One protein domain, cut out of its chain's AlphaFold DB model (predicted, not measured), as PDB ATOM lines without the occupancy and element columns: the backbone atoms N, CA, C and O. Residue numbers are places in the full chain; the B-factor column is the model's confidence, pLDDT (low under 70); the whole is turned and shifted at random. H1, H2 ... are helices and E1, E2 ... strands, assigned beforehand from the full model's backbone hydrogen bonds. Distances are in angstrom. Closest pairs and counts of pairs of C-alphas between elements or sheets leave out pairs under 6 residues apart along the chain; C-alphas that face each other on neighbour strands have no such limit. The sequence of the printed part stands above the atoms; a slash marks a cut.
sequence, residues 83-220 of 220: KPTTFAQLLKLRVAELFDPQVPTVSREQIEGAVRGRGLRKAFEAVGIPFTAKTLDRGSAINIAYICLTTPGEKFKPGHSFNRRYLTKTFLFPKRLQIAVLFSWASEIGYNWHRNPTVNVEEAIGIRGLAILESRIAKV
ATOM      1  N   LYS A  83     137.676 152.732 155.691       75.62
ATOM      2  CA  LYS A  83     136.539 153.556 156.084       75.62
ATOM      3  C   LYS A  83     136.605 154.884 155.324       75.62
ATOM      4  O   LYS A  83     137.688 155.466 155.226       75.62
ATOM      5  N   PRO A  84     135.477 155.381 154.790       84.19
ATOM      6  CA  PRO A  84     135.458 156.678 154.138       84.19
ATOM      7  C   PRO A  84     135.818 157.766 155.154       84.19
ATOM      8  O   PRO A  84     135.296 157.798 156.263       84.19
ATOM      9  N   THR A  85     136.707 158.666 154.756       85.75
ATOM     10  CA  THR A  85     137.167 159.801 155.575       85.75
ATOM     11  C   THR A  85     136.631 161.138 155.067       85.75
ATOM     12  O   THR A  85     136.713 162.149 155.761       85.75
ATOM     13  N   THR A  86     136.041 161.147 153.868       89.88
ATOM     14  CA  THR A  86     135.437 162.326 153.242       89.88
ATOM     15  C   THR A  86     134.034 162.032 152.722       89.88
ATOM     16  O   THR A  86     133.685 160.879 152.449       89.88
ATOM     17  N   PHE A  87     133.215 163.070 152.529       91.00
ATOM     18  CA  PHE A  87     131.885 162.918 151.938       91.00
ATOM     19  C   PHE A  87     131.975 162.446 150.483       91.00
ATOM     20  O   PHE A  87     131.101 161.709 150.027       91.00
ATOM     21  N   ALA A  88     133.037 162.814 149.758       87.31
ATOM     22  CA  ALA A  88     133.295 162.310 148.410       87.31
ATOM     23  C   ALA A  88     133.594 160.797 148.401       87.31
ATOM     24  O   ALA A  88     133.048 160.061 147.574       87.31
ATOM     25  N   GLN A  89     134.401 160.306 149.348       89.75
ATOM     26  CA  GLN A  89     134.675 158.871 149.501       89.75
ATOM     27  C   GLN A  89     133.421 158.097 149.911       89.75
ATOM     28  O   GLN A  89     133.130 157.052 149.327       89.75
ATOM     29  N   LEU A  90     132.643 158.632 150.858       92.06
ATOM     30  CA  LEU A  90     131.368 158.039 151.253       92.06
ATOM     31  C   LEU A  90     130.405 157.963 150.063       92.06
ATOM     32  O   LEU A  90     129.809 156.917 149.820       92.06
ATOM     33  N   LEU A  91     130.302 159.033 149.266       91.94
ATOM     34  CA  LEU A  91     129.496 159.033 148.047       91.94
ATOM     35  C   LEU A  91     129.926 157.922 147.087       91.94
ATOM     36  O   LEU A  91     129.073 157.202 146.578       91.94
ATOM     37  N   LYS A  92     131.229 157.751 146.853       89.25
ATOM     38  CA  LYS A  92     131.741 156.703 145.961       89.25
ATOM     39  C   LYS A  92     131.332 155.301 146.427       89.25
ATOM     40  O   LYS A  92     130.917 154.496 145.595       89.25
ATOM     41  N   LEU A  93     131.393 155.035 147.734       89.00
ATOM     42  CA  LEU A  93     130.930 153.771 148.317       89.00
ATOM     43  C   LEU A  93     129.423 153.576 148.111       89.00
ATOM     44  O   LEU A  93     129.010 152.570 147.540       89.00
ATOM     45  N   ARG A  94     128.605 154.576 148.458       89.94
ATOM     46  CA  ARG A  94     127.141 154.508 148.301       89.94
ATOM     47  C   ARG A  94     126.689 154.374 146.846       89.94
ATOM     48  O   ARG A  94     125.678 153.741 146.565       89.94
ATOM     49  N   VAL A  95     127.431 154.941 145.894       90.00
ATOM     50  CA  VAL A  95     127.156 154.758 144.459       90.00
ATOM     51  C   VAL A  95     127.467 153.329 144.012       90.00
ATOM     52  O   VAL A  95     126.735 152.787 143.190       90.00
ATOM     53  N   ALA A  96     128.505 152.688 144.556       86.50
ATOM     54  CA  ALA A  96     128.807 151.292 144.242       86.50
ATOM     55  C   ALA A  96     127.715 150.321 144.739       86.50
ATOM     56  O   ALA A  96     127.523 149.260 144.141       86.50
ATOM     57  N   GLU A  97     126.981 150.711 145.785       87.94
ATOM     58  CA  GLU A  97     125.829 149.987 146.344       87.94
ATOM     59  C   GLU A  97     124.538 150.156 145.516       87.94
ATOM     60  O   GLU A  97     123.585 149.409 145.716       87.94
ATOM     61  N   LEU A  98     124.475 151.108 144.571       84.25
ATOM     62  CA  LEU A  98     123.252 151.381 143.795       84.25
ATOM     63  C   LEU A  98     122.800 150.221 142.907       84.25
ATOM     64  O   LEU A  98     121.607 150.117 142.604       84.25
ATOM     65  N   PHE A  99     123.758 149.435 142.421       86.81
ATOM     66  CA  PHE A  99     123.535 148.393 141.428       86.81
ATOM     67  C   PHE A  99     123.984 147.050 141.990       86.81
ATOM     68  O   PHE A  99     125.130 146.911 142.434       86.81
ATOM     69  N   ASP A 100     123.071 146.080 141.934       84.50
ATOM     70  CA  ASP A 100     123.265 144.725 142.440       84.50
ATOM     71  C   ASP A 100     124.567 144.119 141.878       84.50
ATOM     72  O   ASP A 100     124.745 144.084 140.657       84.50
ATOM     73  N   PRO A 101     125.504 143.665 142.735       83.75
ATOM     74  CA  PRO A 101     126.754 143.063 142.287       83.75
ATOM     75  C   PRO A 101     126.564 141.773 141.478       83.75
ATOM     76  O   PRO A 101     127.464 141.421 140.720       83.75
ATOM     77  N   GLN A 102     125.422 141.089 141.609       85.19
ATOM     78  CA  GLN A 102     125.087 139.893 140.830       85.19
ATOM     79  C   GLN A 102     124.583 140.223 139.420       85.19
ATOM     80  O   GLN A 102     124.515 139.341 138.564       85.19
ATOM     81  N   VAL A 103     124.237 141.486 139.156       85.56
ATOM     82  CA  VAL A 103     123.720 141.929 137.861       85.56
ATOM     83  C   VAL A 103     124.861 142.575 137.058       85.56
ATOM     84  O   VAL A 103     125.315 143.673 137.393       85.56
ATOM     85  N   PRO A 104     125.351 141.927 135.981       85.62
ATOM     86  CA  PRO A 104     126.536 142.390 135.253       85.62
ATOM     87  C   PRO A 104     126.272 143.643 134.411       85.62
ATOM     88  O   PRO A 104     127.199 144.405 134.123       85.62
ATOM     89  N   THR A 105     125.016 143.858 134.012       92.75
ATOM     90  CA  THR A 105     124.605 144.958 133.143       92.75
ATOM     91  C   THR A 105     123.477 145.768 133.759       92.75
ATOM     92  O   THR A 105     122.517 145.238 134.306       92.75
ATOM     93  N   VAL A 106     123.579 147.085 133.644       91.94
ATOM     94  CA  VAL A 106     122.624 148.037 134.207       91.94
ATOM     95  C   VAL A 106     121.937 148.765 133.060       91.94
ATOM     96  O   VAL A 106     122.594 149.201 132.109       91.94
ATOM     97  N   SER A 107     120.612 148.890 133.126       93.50
ATOM     98  CA  SER A 107     119.852 149.635 132.125       93.50
ATOM     99  C   SER A 107     120.044 151.136 132.302       93.50
ATOM    100  O   SER A 107     120.258 151.649 133.405       93.50
ATOM    101  N   ARG A 108     119.923 151.874 131.200       91.56
ATOM    102  CA  ARG A 108     119.957 153.329 131.242       91.56
ATOM    103  C   ARG A 108     118.866 153.866 132.169       91.56
ATOM    104  O   ARG A 108     119.190 154.706 133.001       91.56
ATOM    105  N   GLU A 109     117.635 153.351 132.118       90.31
ATOM    106  CA  GLU A 109     116.550 153.811 133.002       90.31
ATOM    107  C   GLU A 109     116.889 153.638 134.490       90.31
ATOM    108  O   GLU A 109     116.555 154.505 135.298       90.31
ATOM    109  N   GLN A 110     117.591 152.562 134.863       89.31
ATOM    110  CA  GLN A 110     118.041 152.355 136.244       89.31
ATOM    111  C   GLN A 110     119.024 153.447 136.685       89.31
ATOM    112  O   GLN A 110     118.915 153.961 137.801       89.31
ATOM    113  N   ILE A 111     119.947 153.846 135.807       90.75
ATOM    114  CA  ILE A 111     120.889 154.942 136.072       90.75
ATOM    115  C   ILE A 111     120.140 156.274 136.134       90.75
ATOM    116  O   ILE A 111     120.324 157.030 137.088       90.75
ATOM    117  N   GLU A 112     119.271 156.561 135.158       89.69
ATOM    118  CA  GLU A 112     118.492 157.805 135.113       89.69
ATOM    119  C   GLU A 112     117.624 157.969 136.363       89.69
ATOM    120  O   GLU A 112     117.587 159.055 136.952       89.69
ATOM    121  N   GLY A 113     116.987 156.882 136.802       86.56
ATOM    122  CA  GLY A 113     116.222 156.819 138.041       86.56
ATOM    123  C   GLY A 113     117.087 157.053 139.280       86.56
ATOM    124  O   GLY A 113     116.690 157.814 140.164       86.56
ATOM    125  N   ALA A 114     118.290 156.469 139.335       85.06
ATOM    126  CA  ALA A 114     119.206 156.623 140.466       85.06
ATOM    127  C   ALA A 114     119.722 158.064 140.632       85.06
ATOM    128  O   ALA A 114     119.809 158.564 141.752       85.06
ATOM    129  N   VAL A 115     120.019 158.758 139.527       86.38
ATOM    130  CA  VAL A 115     120.590 160.122 139.552       86.38
ATOM    131  C   VAL A 115     119.566 161.230 139.292       86.38
ATOM    132  O   VAL A 115     119.925 162.409 139.205       86.38
ATOM    133  N   ARG A 116     118.281 160.871 139.161       81.69
ATOM    134  CA  ARG A 116     117.165 161.771 138.820       81.69
ATOM    135  C   ARG A 116     117.424 162.605 137.562       81.69
ATOM    136  O   ARG A 116     117.196 163.815 137.551       81.69
ATOM    137  N   GLY A 117     117.960 161.980 136.519       69.31
ATOM    138  CA  GLY A 117     118.155 162.639 135.227       69.31
ATOM    139  C   GLY A 117     119.266 163.704 135.172       69.31
ATOM    140  O   GLY A 117     119.496 164.293 134.114       69.31
ATOM    141  N   ARG A 118     119.965 164.009 136.277       76.06
ATOM    142  CA  ARG A 118     120.971 165.083 136.292       76.06
ATOM    143  C   ARG A 118     122.260 164.664 135.610       76.06
ATOM    144  O   ARG A 118     122.812 163.623 135.922       76.06
ATOM    145  N   GLY A 119     122.788 165.540 134.756       81.88
ATOM    146  CA  GLY A 119     124.161 165.437 134.256       81.88
ATOM    147  C   GLY A 119     124.436 164.256 133.322       81.88
ATOM    148  O   GLY A 119     125.562 164.146 132.858       81.88
ATOM    149  N   LEU A 120     123.430 163.437 132.988       88.19
ATOM    150  CA  LEU A 120     123.591 162.205 132.207       88.19
ATOM    151  C   LEU A 120     124.359 162.418 130.911       88.19
ATOM    152  O   LEU A 120     125.359 161.754 130.686       88.19
ATOM    153  N   ARG A 121     123.947 163.376 130.076       88.50
ATOM    154  CA  ARG A 121     124.614 163.607 128.789       88.50
ATOM    155  C   ARG A 121     126.108 163.907 128.956       88.50
ATOM    156  O   ARG A 121     126.926 163.272 128.305       88.50
ATOM    157  N   LYS A 122     126.451 164.792 129.899       88.62
ATOM    158  CA  LYS A 122     127.845 165.130 130.225       88.62
ATOM    159  C   LYS A 122     128.607 163.941 130.814       88.62
ATOM    160  O   LYS A 122     129.783 163.782 130.526       88.62
ATOM    161  N   ALA A 123     127.953 163.113 131.627       91.25
ATOM    162  CA  ALA A 123     128.571 161.930 132.213       91.25
ATOM    163  C   ALA A 123     128.877 160.857 131.158       91.25
ATOM    164  O   ALA A 123     129.968 160.300 131.164       91.25
ATOM    165  N   PHE A 124     127.960 160.614 130.218       91.38
ATOM    166  CA  PHE A 124     128.191 159.715 129.083       91.38
ATOM    167  C   PHE A 124     129.331 160.220 128.189       91.38
ATOM    168  O   PHE A 124     130.236 159.455 127.865       91.38
ATOM    169  N   GLU A 125     129.332 161.519 127.864       91.31
ATOM    170  CA  GLU A 125     130.416 162.163 127.110       91.31
ATOM    171  C   GLU A 125     131.771 162.021 127.830       91.31
ATOM    172  O   GLU A 125     132.760 161.664 127.197       91.31
ATOM    173  N   ALA A 126     131.818 162.216 129.153       89.31
ATOM    174  CA  ALA A 126     133.044 162.107 129.948       89.31
ATOM    175  C   ALA A 126     133.610 160.678 130.032       89.31
ATOM    176  O   ALA A 126     134.822 160.508 130.129       89.31
ATOM    177  N   VAL A 127     132.750 159.654 129.998       88.62
ATOM    178  CA  VAL A 127     133.167 158.238 129.999       88.62
ATOM    179  C   VAL A 127     133.452 157.731 128.575       88.62
ATOM    180  O   VAL A 127     133.990 156.642 128.403       88.62
ATOM    181  N   GLY A 128     133.142 158.520 127.539       90.12
ATOM    182  CA  GLY A 128     133.359 158.142 126.141       90.12
ATOM    183  C   GLY A 128     132.335 157.137 125.607       90.12
ATOM    184  O   GLY A 128     132.603 156.449 124.624       90.12
ATOM    185  N   ILE A 129     131.163 157.039 126.239       90.38
ATOM    186  CA  ILE A 129     130.105 156.108 125.838       90.38
ATOM    187  C   ILE A 129     129.013 156.871 125.077       90.38
ATOM    188  O   ILE A 129     128.546 157.907 125.560       90.38
ATOM    189  N   PRO A 130     128.549 156.376 123.913       91.62
ATOM    190  CA  PRO A 130     127.463 157.013 123.181       91.62
ATOM    191  C   PRO A 130     126.218 157.174 124.051       91.62
ATOM    192  O   PRO A 130     125.740 156.218 124.662       91.62
ATOM    193  N   PHE A 131     125.624 158.369 124.041       90.50
ATOM    194  CA  PHE A 131     124.391 158.635 124.788       90.50
ATOM    195  C   PHE A 131     123.215 157.746 124.342       90.50
ATOM    196  O   PHE A 131     122.225 157.623 125.051       90.50
ATOM    197  N   THR A 132     123.303 157.100 123.177       90.69
ATOM    198  CA  THR A 132     122.311 156.143 122.664       90.69
ATOM    199  C   THR A 132     122.391 154.753 123.307       90.69
ATOM    200  O   THR A 132     121.497 153.940 123.070       90.69
ATOM    201  N   ALA A 133     123.419 154.459 124.112       89.81
ATOM    202  CA  ALA A 133     123.555 153.170 124.784       89.81
ATOM    203  C   ALA A 133     122.383 152.917 125.751       89.81
ATOM    204  O   ALA A 133     122.045 153.760 126.586       89.81
ATOM    205  N   LYS A 134     121.752 151.742 125.620       92.38
ATOM    206  CA  LYS A 134     120.597 151.326 126.437       92.38
ATOM    207  C   LYS A 134     121.000 150.544 127.684       92.38
ATOM    208  O   LYS A 134     120.307 150.608 128.693       92.38
ATOM    209  N   THR A 135     122.103 149.811 127.608       94.44
ATOM    210  CA  THR A 135     122.645 148.987 128.689       94.44
ATOM    211  C   THR A 135     124.146 149.207 128.790       94.44
ATOM    212  O   THR A 135     124.809 149.504 127.796       94.44
ATOM    213  N   LEU A 136     124.664 149.114 130.009       91.75
ATOM    214  CA  LEU A 136     126.055 149.398 130.351       91.75
ATOM    215  C   LEU A 136     126.577 148.303 131.272       91.75
ATOM    216  O   LEU A 136     125.799 147.735 132.039       91.75
ATOM    217  N   ASP A 137     127.876 148.020 131.237       92.81
ATOM    218  CA  ASP A 137     128.486 147.214 132.291       92.81
ATOM    219  C   ASP A 137     128.380 147.947 133.638       92.81
ATOM    220  O   ASP A 137     128.327 149.183 133.707       92.81
ATOM    221  N   ARG A 138     128.342 147.179 134.728       89.50
ATOM    222  CA  ARG A 138     128.191 147.733 136.080       89.50
ATOM    223  C   ARG A 138     129.268 148.772 136.422       89.50
ATOM    224  O   ARG A 138     128.951 149.766 137.074       89.50
ATOM    225  N   GLY A 139     130.512 148.582 135.980       91.25
ATOM    226  CA  GLY A 139     131.608 149.521 136.238       91.25
ATOM    227  C   GLY A 139     131.357 150.885 135.593       91.25
ATOM    228  O   GLY A 139     131.405 151.916 136.270       91.25
ATOM    229  N   SER A 140     130.996 150.888 134.310       92.06
ATOM    230  CA  SER A 140     130.610 152.097 133.578       92.06
ATOM    231  C   SER A 140     129.374 152.765 134.177       92.06
ATOM    232  O   SER A 140     129.348 153.987 134.318       92.06
ATOM    233  N   ALA A 141     128.372 151.987 134.594       91.94
ATOM    234  CA  ALA A 141     127.168 152.514 135.236       91.94
ATOM    235  C   ALA A 141     127.477 153.227 136.565       91.94
ATOM    236  O   ALA A 141     126.990 154.337 136.793       91.94
ATOM    237  N   ILE A 142     128.327 152.634 137.412       91.94
ATOM    238  CA  ILE A 142     128.811 153.244 138.662       91.94
ATOM    239  C   ILE A 142     129.554 154.550 138.363       91.94
ATOM    240  O   ILE A 142     129.292 155.566 139.008       91.94
ATOM    241  N   ASN A 143     130.448 154.551 137.370       92.31
ATOM    242  CA  ASN A 143     131.230 155.737 137.024       92.31
ATOM    243  C   ASN A 143     130.344 156.875 136.486       92.31
ATOM    244  O   ASN A 143     130.434 158.012 136.949       92.31
ATOM    245  N   ILE A 144     129.413 156.561 135.578       92.06
ATOM    246  CA  ILE A 144     128.426 157.522 135.064       92.06
ATOM    247  C   ILE A 144     127.574 158.076 136.209       92.06
ATOM    248  O   ILE A 144     127.388 159.291 136.304       92.06
ATOM    249  N   ALA A 145     127.080 157.217 137.106       91.94
ATOM    250  CA  ALA A 145     126.275 157.649 138.243       91.94
ATOM    251  C   ALA A 145     127.061 158.583 139.176       91.94
ATOM    252  O   ALA A 145     126.553 159.633 139.575       91.94
ATOM    253  N   TYR A 146     128.320 158.248 139.464       92.44
ATOM    254  CA  TYR A 146     129.206 159.085 140.267       92.44
ATOM    255  C   TYR A 146     129.426 160.460 139.621       92.44
ATOM    256  O   TYR A 146     129.239 161.481 140.288       92.44
ATOM    257  N   ILE A 147     129.736 160.521 138.320       91.25
ATOM    258  CA  ILE A 147     129.928 161.788 137.588       91.25
ATOM    259  C   ILE A 147     128.644 162.628 137.599       91.25
ATOM    260  O   ILE A 147     128.688 163.827 137.876       91.25
ATOM    261  N   CYS A 148     127.477 162.021 137.370       90.88
ATOM    262  CA  CYS A 148     126.186 162.711 137.447       90.88
ATOM    263  C   CYS A 148     125.957 163.376 138.817       90.88
ATOM    264  O   CYS A 148     125.519 164.529 138.898       90.88
ATOM    265  N   LEU A 149     126.275 162.665 139.901       89.75
ATOM    266  CA  LEU A 149     126.080 163.137 141.274       89.75
ATOM    267  C   LEU A 149     127.125 164.179 141.692       89.75
ATOM    268  O   LEU A 149     126.815 165.070 142.487       89.75
ATOM    269  N   THR A 150     128.317 164.122 141.098       89.56
ATOM    270  CA  THR A 150     129.432 165.040 141.372       89.56
ATOM    271  C   THR A 150     129.553 166.204 140.393       89.56
ATOM    272  O   THR A 150     130.309 167.139 140.640       89.56
ATOM    273  N   THR A 151     128.758 166.234 139.321       85.31
ATOM    274  CA  THR A 151     128.759 167.355 138.373       85.31
ATOM    275  C   THR A 151     128.400 168.652 139.110       85.31
ATOM    276  O   THR A 151     127.289 168.730 139.656       85.31
ATOM    277  N   PRO A 152     129.279 169.673 139.141       75.75
ATOM    278  CA  PRO A 152     129.022 170.913 139.864       75.75
ATOM    279  C   PRO A 152     127.736 171.583 139.372       75.75
ATOM    280  O   PRO A 152     127.501 171.718 138.172       75.75
ATOM    281  N   GLY A 153     126.879 171.999 140.304       73.00
ATOM    282  CA  GLY A 153     125.755 172.883 139.988       73.00
ATOM    283  C   GLY A 153     126.181 174.351 140.024       73.00
ATOM    284  O   GLY A 153     127.192 174.681 140.633       73.00
ATOM    285  N   GLU A 154     125.352 175.252 139.491       72.94
ATOM    286  CA  GLU A 154     125.606 176.710 139.453       72.94
ATOM    287  C   GLU A 154     125.923 177.342 140.823       72.94
ATOM    288  O   GLU A 154     126.545 178.402 140.915       72.94
ATOM    289  N   LYS A 155     125.488 176.683 141.901       72.81
ATOM    290  CA  LYS A 155     125.621 177.137 143.289       72.81
ATOM    291  C   LYS A 155     126.971 176.804 143.938       72.81
ATOM    292  O   LYS A 155     127.291 177.403 144.959       72.81
ATOM    293  N   PHE A 156     127.753 175.877 143.378       81.06
ATOM    294  CA  PHE A 156     129.022 175.427 143.961       81.06
ATOM    295  C   PHE A 156     130.189 175.935 143.114       81.06
ATOM    296  O   PHE A 156     130.565 175.312 142.124       81.06
ATOM    297  N   LYS A 157     130.732 177.098 143.488       78.62
ATOM    298  CA  LYS A 157     131.838 177.757 142.778       78.62
ATOM    299  C   LYS A 157     133.175 177.551 143.508       78.62
ATOM    300  O   LYS A 157     133.171 177.593 144.740       78.62
ATOM    301  N   PRO A 158     134.301 177.384 142.785       78.44
ATOM    302  CA  PRO A 158     135.647 177.351 143.366       78.44
ATOM    303  C   PRO A 158     135.919 178.535 144.306       78.44
ATOM    304  O   PRO A 158     135.414 179.630 144.080       78.44
ATOM    305  N   GLY A 159     136.704 178.316 145.365       72.50
ATOM    306  CA  GLY A 159     137.082 179.360 146.329       72.50
ATOM    307  C   GLY A 159     136.020 179.712 147.381       72.50
ATOM    308  O   GLY A 159     136.297 180.498 148.282       72.50
ATOM    309  N   HIS A 160     134.825 179.115 147.319       80.19
ATOM    310  CA  HIS A 160     133.797 179.272 148.349       80.19
ATOM    311  C   HIS A 160     133.837 178.140 149.385       80.19
ATOM    312  O   HIS A 160     134.098 176.982 149.060       80.19
ATOM    313  N   SER A 161     133.499 178.478 150.632       86.31
ATOM    314  CA  SER A 161     133.243 177.521 151.713       86.31
ATOM    315  C   SER A 161     131.753 177.487 152.056       86.31
ATOM    316  O   SER A 161     131.116 178.540 152.141       86.31
ATOM    317  N   PHE A 162     131.199 176.303 152.306       84.19
ATOM    318  CA  PHE A 162     129.758 176.115 152.490       84.19
ATOM    319  C   PHE A 162     129.448 175.653 153.906       84.19
ATOM    320  O   PHE A 162     129.967 174.641 154.365       84.19
ATOM    321  N   ASN A 163     128.574 176.381 154.603       84.44
ATOM    322  CA  ASN A 163     128.103 175.968 155.921       84.44
ATOM    323  C   ASN A 163     126.910 175.006 155.823       84.44
ATOM    324  O   ASN A 163     126.194 174.953 154.819       84.44
ATOM    325  N   ARG A 164     126.637 174.310 156.930       82.06
ATOM    326  CA  ARG A 164     125.508 173.377 157.064       82.06
ATOM    327  C   ARG A 164     124.174 173.958 156.582       82.06
ATOM    328  O   ARG A 164     123.447 173.306 155.842       82.06
ATOM    329  N   ARG A 165     123.843 175.193 156.987       80.06
ATOM    330  CA  ARG A 165     122.555 175.836 156.659       80.06
ATOM    331  C   ARG A 165     122.403 176.059 155.154       80.06
ATOM    332  O   ARG A 165     121.294 175.952 154.635       80.06
ATOM    333  N   TYR A 166     123.495 176.390 154.468       84.00
ATOM    334  CA  TYR A 166     123.517 176.529 153.018       84.00
ATOM    335  C   TYR A 166     123.299 175.175 152.341       84.00
ATOM    336  O   TYR A 166     122.431 175.064 151.479       84.00
ATOM    337  N   LEU A 167     124.020 174.140 152.782       82.50
ATOM    338  CA  LEU A 167     123.921 172.790 152.224       82.50
ATOM    339  C   LEU A 167     122.503 172.227 152.341       82.50
ATOM    340  O   LEU A 167     121.926 171.823 151.334       82.50
ATOM    341  N   THR A 168     121.881 172.306 153.520       80.75
ATOM    342  CA  THR A 168     120.524 171.774 153.733       80.75
ATOM    343  C   THR A 168     119.474 172.448 152.845       80.75
ATOM    344  O   THR A 168     118.546 171.795 152.384       80.75
ATOM    345  N   LYS A 169     119.638 173.739 152.504       79.38
ATOM    346  CA  LYS A 169     118.733 174.432 151.561       79.38
ATOM    347  C   LYS A 169     118.770 173.847 150.145       79.38
ATOM    348  O   LYS A 169     117.882 174.139 149.351       79.38
ATOM    349  N   THR A 170     119.806 173.083 149.805       73.44
ATOM    350  CA  THR A 170     119.933 172.435 148.494       73.44
ATOM    351  C   THR A 170     119.291 171.049 148.444       73.44
ATOM    352  O   THR A 170     119.151 170.493 147.355       73.44
ATOM    353  N   PHE A 171     118.881 170.495 149.591       77.62
ATOM    354  CA  PHE A 171     118.294 169.161 149.673       77.62
ATOM    355  C   PHE A 171     116.813 169.188 149.278       77.62
ATOM    356  O   PHE A 171     116.078 170.116 149.614       77.62
ATOM    357  N   LEU A 172     116.367 168.147 148.568       66.81
ATOM    358  CA  LEU A 172     115.028 168.061 147.965       66.81
ATOM    359  C   LEU A 172     114.012 167.259 148.805       66.81
ATOM    360  O   LEU A 172     112.992 166.826 148.277       66.81
ATOM    361  N   PHE A 173     114.289 167.018 150.090       69.69
ATOM    362  CA  PHE A 173     113.442 166.234 151.006       69.69
ATOM    363  C   PHE A 173     113.123 167.021 152.296       69.69
ATOM    364  O   PHE A 173     113.737 168.062 152.516       69.69
ATOM    365  N   PRO A 174     112.152 166.611 153.140       67.19
ATOM    366  CA  PRO A 174     111.649 167.425 154.256       67.19
ATOM    367  C   PRO A 174     112.726 167.898 155.245       67.19
ATOM    368  O   PRO A 174     113.586 167.126 155.667       67.19
ATOM    369  N   LYS A 175     112.640 169.161 155.690       63.19
ATOM    370  CA  LYS A 175     113.668 169.857 156.500       63.19
ATOM    371  C   LYS A 175     114.127 169.112 157.765       63.19
ATOM    372  O   LYS A 175     115.292 169.215 158.134       63.19
ATOM    373  N   ARG A 176     113.235 168.373 158.435       57.38
ATOM    374  CA  ARG A 176     113.582 167.583 159.633       57.38
ATOM    375  C   ARG A 176     114.503 166.401 159.296       57.38
ATOM    376  O   ARG A 176     115.466 166.168 160.016       57.38
ATOM    377  N   LEU A 177     114.267 165.738 158.162       64.81
ATOM    378  CA  LEU A 177     115.096 164.633 157.673       64.81
ATOM    379  C   LEU A 177     116.444 165.129 157.136       64.81
ATOM    380  O   LEU A 177     117.458 164.471 157.331       64.81
ATOM    381  N   GLN A 178     116.490 166.328 156.540       70.12
ATOM    382  CA  GLN A 178     117.727 166.935 156.018       70.12
ATOM    383  C   GLN A 178     118.852 167.018 157.047       70.12
ATOM    384  O   GLN A 178     120.010 166.773 156.721       70.12
ATOM    385  N   ILE A 179     118.516 167.402 158.279       68.56
ATOM    386  CA  ILE A 179     119.507 167.615 159.335       68.56
ATOM    387  C   ILE A 179     119.963 166.274 159.906       68.56
ATOM    388  O   ILE A 179     121.166 166.057 160.017       68.56
ATOM    389  N   ALA A 180     119.021 165.383 160.228       69.25
ATOM    390  CA  ALA A 180     119.323 164.073 160.798       69.25
ATOM    391  C   ALA A 180     120.231 163.247 159.872       69.25
ATOM    392  O   ALA A 180     121.271 162.754 160.297       69.25
ATOM    393  N   VAL A 181     119.889 163.192 158.586       72.56
ATOM    394  CA  VAL A 181     120.641 162.434 157.581       72.56
ATOM    395  C   VAL A 181     122.049 163.012 157.371       72.56
ATOM    396  O   VAL A 181     123.026 162.271 157.334       72.56
ATOM    397  N   LEU A 182     122.192 164.341 157.328       77.06
ATOM    398  CA  LEU A 182     123.509 164.977 157.209       77.06
ATOM    399  C   LEU A 182     124.415 164.692 158.416       77.06
ATOM    400  O   LEU A 182     125.627 164.553 158.255       77.06
ATOM    401  N   PHE A 183     123.844 164.627 159.622       74.44
ATOM    402  CA  PHE A 183     124.588 164.229 160.816       74.44
ATOM    403  C   PHE A 183     124.968 162.748 160.790       74.44
ATOM    404  O   PHE A 183     126.081 162.430 161.197       74.44
ATOM    405  N   SER A 184     124.104 161.878 160.257       77.88
ATOM    406  CA  SER A 184     124.422 160.461 160.053       77.88
ATOM    407  C   SER A 184     125.667 160.293 159.185       77.88
ATOM    408  O   SER A 184     126.654 159.721 159.640       77.88
ATOM    409  N   TRP A 185     125.696 160.892 157.989       87.06
ATOM    410  CA  TRP A 185     126.865 160.790 157.106       87.06
ATOM    411  C   TRP A 185     128.121 161.411 157.715       87.06
ATOM    412  O   TRP A 185     129.219 160.891 157.550       87.06
ATOM    413  N   ALA A 186     127.972 162.533 158.427       81.31
ATOM    414  CA  ALA A 186     129.093 163.156 159.117       81.31
ATOM    415  C   ALA A 186     129.655 162.235 160.209       81.31
ATOM    416  O   ALA A 186     130.868 162.147 160.357       81.31
ATOM    417  N   SER A 187     128.794 161.502 160.918       80.00
ATOM    418  CA  SER A 187     129.217 160.474 161.868       80.00
ATOM    419  C   SER A 187     129.930 159.310 161.176       80.00
ATOM    420  O   SER A 187     130.938 158.845 161.698       80.00
ATOM    421  N   GLU A 188     129.456 158.865 160.006       80.12
ATOM    422  CA  GLU A 188     130.067 157.760 159.244       80.12
ATOM    423  C   GLU A 188     131.530 158.036 158.869       80.12
ATOM    424  O   GLU A 188     132.342 157.114 158.867       80.12
ATOM    425  N   ILE A 189     131.876 159.300 158.606       84.44
ATOM    426  CA  ILE A 189     133.237 159.716 158.229       84.44
ATOM    427  C   ILE A 189     134.005 160.429 159.356       84.44
ATOM    428  O   ILE A 189     135.096 160.946 159.134       84.44
ATOM    429  N   GLY A 190     133.428 160.530 160.560       80.38
ATOM    430  CA  GLY A 190     134.033 161.252 161.689       80.38
ATOM    431  C   GLY A 190     134.120 162.780 161.519       80.38
ATOM    432  O   GLY A 190     134.906 163.441 162.202       80.38
ATOM    433  N   TYR A 191     133.320 163.373 160.631       78.00
ATOM    434  CA  TYR A 191     133.296 164.814 160.393       78.00
ATOM    435  C   TYR A 191     132.555 165.564 161.506       78.00
ATOM    436  O   TYR A 191     131.353 165.402 161.727       78.00
ATOM    437  N   ASN A 192     133.259 166.470 162.187       80.12
ATOM    438  CA  ASN A 192     132.692 167.267 163.270       80.12
ATOM    439  C   ASN A 192     132.297 168.673 162.790       80.12
ATOM    440  O   ASN A 192     133.142 169.561 162.694       80.12
ATOM    441  N   TRP A 193     130.996 168.903 162.585       76.38
ATOM    442  CA  TRP A 193     130.439 170.204 162.178       76.38
ATOM    443  C   TRP A 193     130.683 171.355 163.163       76.38
ATOM    444  O   TRP A 193     130.554 172.513 162.780       76.38
ATOM    445  N   HIS A 194     130.987 171.075 164.431       74.06
ATOM    446  CA  HIS A 194     131.296 172.117 165.409       74.06
ATOM    447  C   HIS A 194     132.751 172.583 165.292       74.06
ATOM    448  O   HIS A 194     133.015 173.780 165.354       74.06
ATOM    449  N   ARG A 195     133.684 171.646 165.074       70.62
ATOM    450  CA  ARG A 195     135.106 171.962 164.847       70.62
ATOM    451  C   ARG A 195     135.356 172.500 163.438       70.62
ATOM    452  O   ARG A 195     136.135 173.428 163.277       70.62
ATOM    453  N   ASN A 196     134.655 171.947 162.449       78.75
ATOM    454  CA  ASN A 196     134.742 172.306 161.038       78.75
ATOM    455  C   ASN A 196     133.352 172.764 160.545       78.75
ATOM    456  O   ASN A 196     132.571 171.966 160.016       78.75
ATOM    457  N   PRO A 197     132.984 174.043 160.748       80.19
ATOM    458  CA  PRO A 197     131.631 174.536 160.465       80.19
ATOM    459  C   PRO A 197     131.317 174.681 158.973       80.19
ATOM    460  O   PRO A 197     130.149 174.840 158.593       80.19
ATOM    461  N   THR A 198     132.345 174.642 158.128       86.19
ATOM    462  CA  THR A 198     132.244 174.771 156.680       86.19
ATOM    463  C   THR A 198     133.007 173.661 155.980       86.19
ATOM    464  O   THR A 198     133.988 173.141 156.501       86.19
ATOM    465  N   VAL A 199     132.557 173.334 154.775       86.38
ATOM    466  CA  VAL A 199     133.222 172.392 153.874       86.38
ATOM    467  C   VAL A 199     133.661 173.098 152.592       86.38
ATOM    468  O   VAL A 199     133.116 174.150 152.233       86.38
ATOM    469  N   ASN A 200     134.641 172.522 151.897       88.19
ATOM    470  CA  ASN A 200     135.070 172.990 150.581       88.19
ATOM    471  C   ASN A 200     134.040 172.606 149.487       88.19
ATOM    472  O   ASN A 200     133.001 172.003 149.761       88.19
ATOM    473  N   VAL A 201     134.317 172.980 148.236       88.38
ATOM    474  CA  VAL A 201     133.438 172.709 147.084       88.38
ATOM    475  C   VAL A 201     133.255 171.214 146.820       88.38
ATOM    476  O   VAL A 201     132.137 170.790 146.543       88.38
ATOM    477  N   GLU A 202     134.326 170.427 146.899       89.38
ATOM    478  CA  GLU A 202     134.305 168.986 146.625       89.38
ATOM    479  C   GLU A 202     133.411 168.249 147.627       89.38
ATOM    480  O   GLU A 202     132.480 167.544 147.242       89.38
ATOM    481  N   GLU A 203     133.607 168.514 148.916       91.00
ATOM    482  CA  GLU A 203     132.785 167.972 149.993       91.00
ATOM    483  C   GLU A 203     131.327 168.443 149.884       91.00
ATOM    484  O   GLU A 203     130.397 167.657 150.054       91.00
ATOM    485  N   ALA A 204     131.094 169.714 149.539       88.69
ATOM    486  CA  ALA A 204     129.746 170.242 149.334       88.69
ATOM    487  C   ALA A 204     129.012 169.538 148.178       88.69
ATOM    488  O   ALA A 204     127.810 169.258 148.265       88.69
ATOM    489  N   ILE A 205     129.736 169.234 147.100       89.31
ATOM    490  CA  ILE A 205     129.244 168.441 145.976       89.31
ATOM    491  C   ILE A 205     128.962 167.001 146.423       89.31
ATOM    492  O   ILE A 205     127.881 166.493 146.114       89.31
ATOM    493  N   GLY A 206     129.869 166.381 147.186       90.81
ATOM    494  CA  GLY A 206     129.702 165.042 147.755       90.81
ATOM    495  C   GLY A 206     128.439 164.926 148.611       90.81
ATOM    496  O   GLY A 206     127.589 164.072 148.365       90.81
ATOM    497  N   ILE A 207     128.246 165.872 149.533       90.75
ATOM    498  CA  ILE A 207     127.055 165.980 150.388       90.75
ATOM    499  C   ILE A 207     125.772 166.109 149.557       90.75
ATOM    500  O   ILE A 207     124.760 165.476 149.861       90.75
ATOM    501  N   ARG A 208     125.782 166.917 148.488       87.88
ATOM    502  CA  ARG A 208     124.622 167.013 147.590       87.88
ATOM    503  C   ARG A 208     124.367 165.693 146.858       87.88
ATOM    504  O   ARG A 208     123.206 165.333 146.682       87.88
ATOM    505  N   GLY A 209     125.415 165.005 146.410       89.25
ATOM    506  CA  GLY A 209     125.305 163.689 145.783       89.25
ATOM    507  C   GLY A 209     124.624 162.686 146.715       89.25
ATOM    508  O   GLY A 209     123.624 162.082 146.332       89.25
ATOM    509  N   LEU A 210     125.084 162.609 147.967       90.06
ATOM    510  CA  LEU A 210     124.493 161.770 149.017       90.06
ATOM    511  C   LEU A 210     123.017 162.118 149.263       90.06
ATOM    512  O   LEU A 210     122.161 161.240 149.312       90.06
ATOM    513  N   ALA A 211     122.682 163.410 149.301       86.38
ATOM    514  CA  ALA A 211     121.303 163.873 149.443       86.38
ATOM    515  C   ALA A 211     120.381 163.445 148.292       86.38
ATOM    516  O   ALA A 211     119.196 163.186 148.517       86.38
ATOM    517  N   ILE A 212     120.895 163.370 147.063       83.00
ATOM    518  CA  ILE A 212     120.121 162.872 145.921       83.00
ATOM    519  C   ILE A 212     119.872 161.368 146.076       83.00
ATOM    520  O   ILE A 212     118.721 160.952 145.920       83.00
ATOM    521  N   LEU A 213     120.896 160.593 146.451       84.62
ATOM    522  CA  LEU A 213     120.783 159.147 146.679       84.62
ATOM    523  C   LEU A 213     119.729 158.814 147.740       84.62
ATOM    524  O   LEU A 213     118.821 158.025 147.504       84.62
ATOM    525  N   GLU A 214     119.787 159.483 148.882       78.50
ATOM    526  CA  GLU A 214     118.950 159.167 150.047       78.50
ATOM    527  C   GLU A 214     117.491 159.590 149.868       78.50
ATOM    528  O   GLU A 214     116.555 158.928 150.313       78.50
ATOM    529  N   SER A 215     117.259 160.629 149.063       68.44
ATOM    530  CA  SER A 215     115.908 161.011 148.649       68.44
ATOM    531  C   SER A 215     115.197 159.973 147.763       68.44
ATOM    532  O   SER A 215     114.013 160.151 147.459       68.44
ATOM    533  N   ARG A 216     115.904 158.933 147.294       63.50
ATOM    534  CA  ARG A 216     115.323 157.763 146.619       63.50
ATOM    535  C   ARG A 216     114.834 156.730 147.633       63.50
ATOM    536  O   ARG A 216     113.728 156.232 147.467       63.50
ATOM    537  N   ILE A 217     115.635 156.446 148.662       54.94
ATOM    538  CA  ILE A 217     115.341 155.418 149.671       54.94
ATOM    539  C   ILE A 217     114.079 155.794 150.452       54.94
ATOM    540  O   ILE A 217     113.202 154.965 150.629       54.94
ATOM    541  N   ALA A 218     113.913 157.074 150.799       46.03
ATOM    542  CA  ALA A 218     112.742 157.563 151.536       46.03
ATOM    543  C   ALA A 218     111.412 157.594 150.738       46.03
ATOM    544  O   ALA A 218     110.417 158.110 151.246       46.03
ATOM    545  N   LYS A 219     111.395 157.143 149.474       40.66
ATOM    546  CA  LYS A 219     110.187 157.063 148.627       40.66
ATOM    547  C   LYS A 219     109.740 155.624 148.329       40.66
ATOM    548  O   LYS A 219     108.781 155.460 147.575       40.66
ATOM    549  N   VAL A 220     110.434 154.632 148.882       34.72
ATOM    550  CA  VAL A 220     109.999 153.228 148.936       34.72
ATOM    551  C   VAL A 220     109.369 152.996 150.302       34.72
ATOM    552  O   VAL A 220     108.308 152.342 150.334       34.72
TER     553      VAL A 220
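What this domain is: This is residues 83 to 220 of the 220 residues of an uncharacterized protein of Candidatus Daviesbacteria bacterium (UniProt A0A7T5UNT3). Two crossed helices, H1 and H7, make the middle of a helical body with a cluster of elements at each end of its longest axis. At one end H2 and H3 pack on H4, beside a tiny two-strand pairing of E1 and E2; at the other end H5 and H6 sit among long loops. The 138 printed residues hold seven named helices and two named strands, in the order H1 E1 H2 H3 E2 H4 H5 H6 H7, and the sheet E1 - E2 is antiparallel. The class is mostly helix, and the whole is compact, with a radius of gyration of the C-alphas of 15.1 A and spans of 45 by 31 by 28 A.

How they stand to each other: H1, residues 87 to 96, touches H7, residues 201 to 217, the same way at a steep tilt of 38 degrees; their closest C-alphas, of Ala 88 and Gly 206, are 4.6 A apart. E1, residues 105 to 107, is the antiparallel neighbour of E2, residues 135 to 137; N 106 and O 136 are 2.8 A apart, within hydrogen-bond range. H3, residues 120 to 127, touches H4, residues 138 to 150, opposite ways at a steep tilt of 60 degrees, closest at the C-alphas of Ala 123 and Ile 144, 5.3 A. H2, residues 108 to 115, touches H4 too, closest at the C-alphas of Val 115 and Ala 145, 6.3 A. With residues 149 to 150 alone H4 touches H7, closest at the C-alphas of Leu 149 and Gly 209, 4.6 A. H5, residues 164 to 168, only just touches H6, residues 175 to 188, with 3 pairs of C-alphas within 8 A; the closest, of Thr 168 and Gln 178, are 6.0 A apart. H4 and H6 are apart. Every O i to N i+4 pair is within hydrogen-bond range in H1, H2, H3, H4 and H5, against 8 of 10 in H6 and 11 of 13 in H7.

Where its parts are: H1 begins at C-alpha 87, (131.885, 162.918, 151.938), and is 14.3 A long from first to last C-alpha. E1 measures 6.7 A, H2 10.8 A, H3 10.6 A, E2 7.1 A, H4 18.1 A, H5 6.2 A and H6 20.6 A. H7, 25.2 A, ends at C-alpha 217, (115.341, 155.418, 149.671).

The domain as a whole: The C-alphas of Thr 132 and Arg 195, the two farthest apart, are 46.8 A apart. The printed part has no cut and ends at the chain's last residue, 220. The links H4 to H5 and H6 to H7 are long. Mean pLDDT of the printed part is 82.8; it is under 70 at residues 117, 172 to 177, 179 to 180 and 215 to 220.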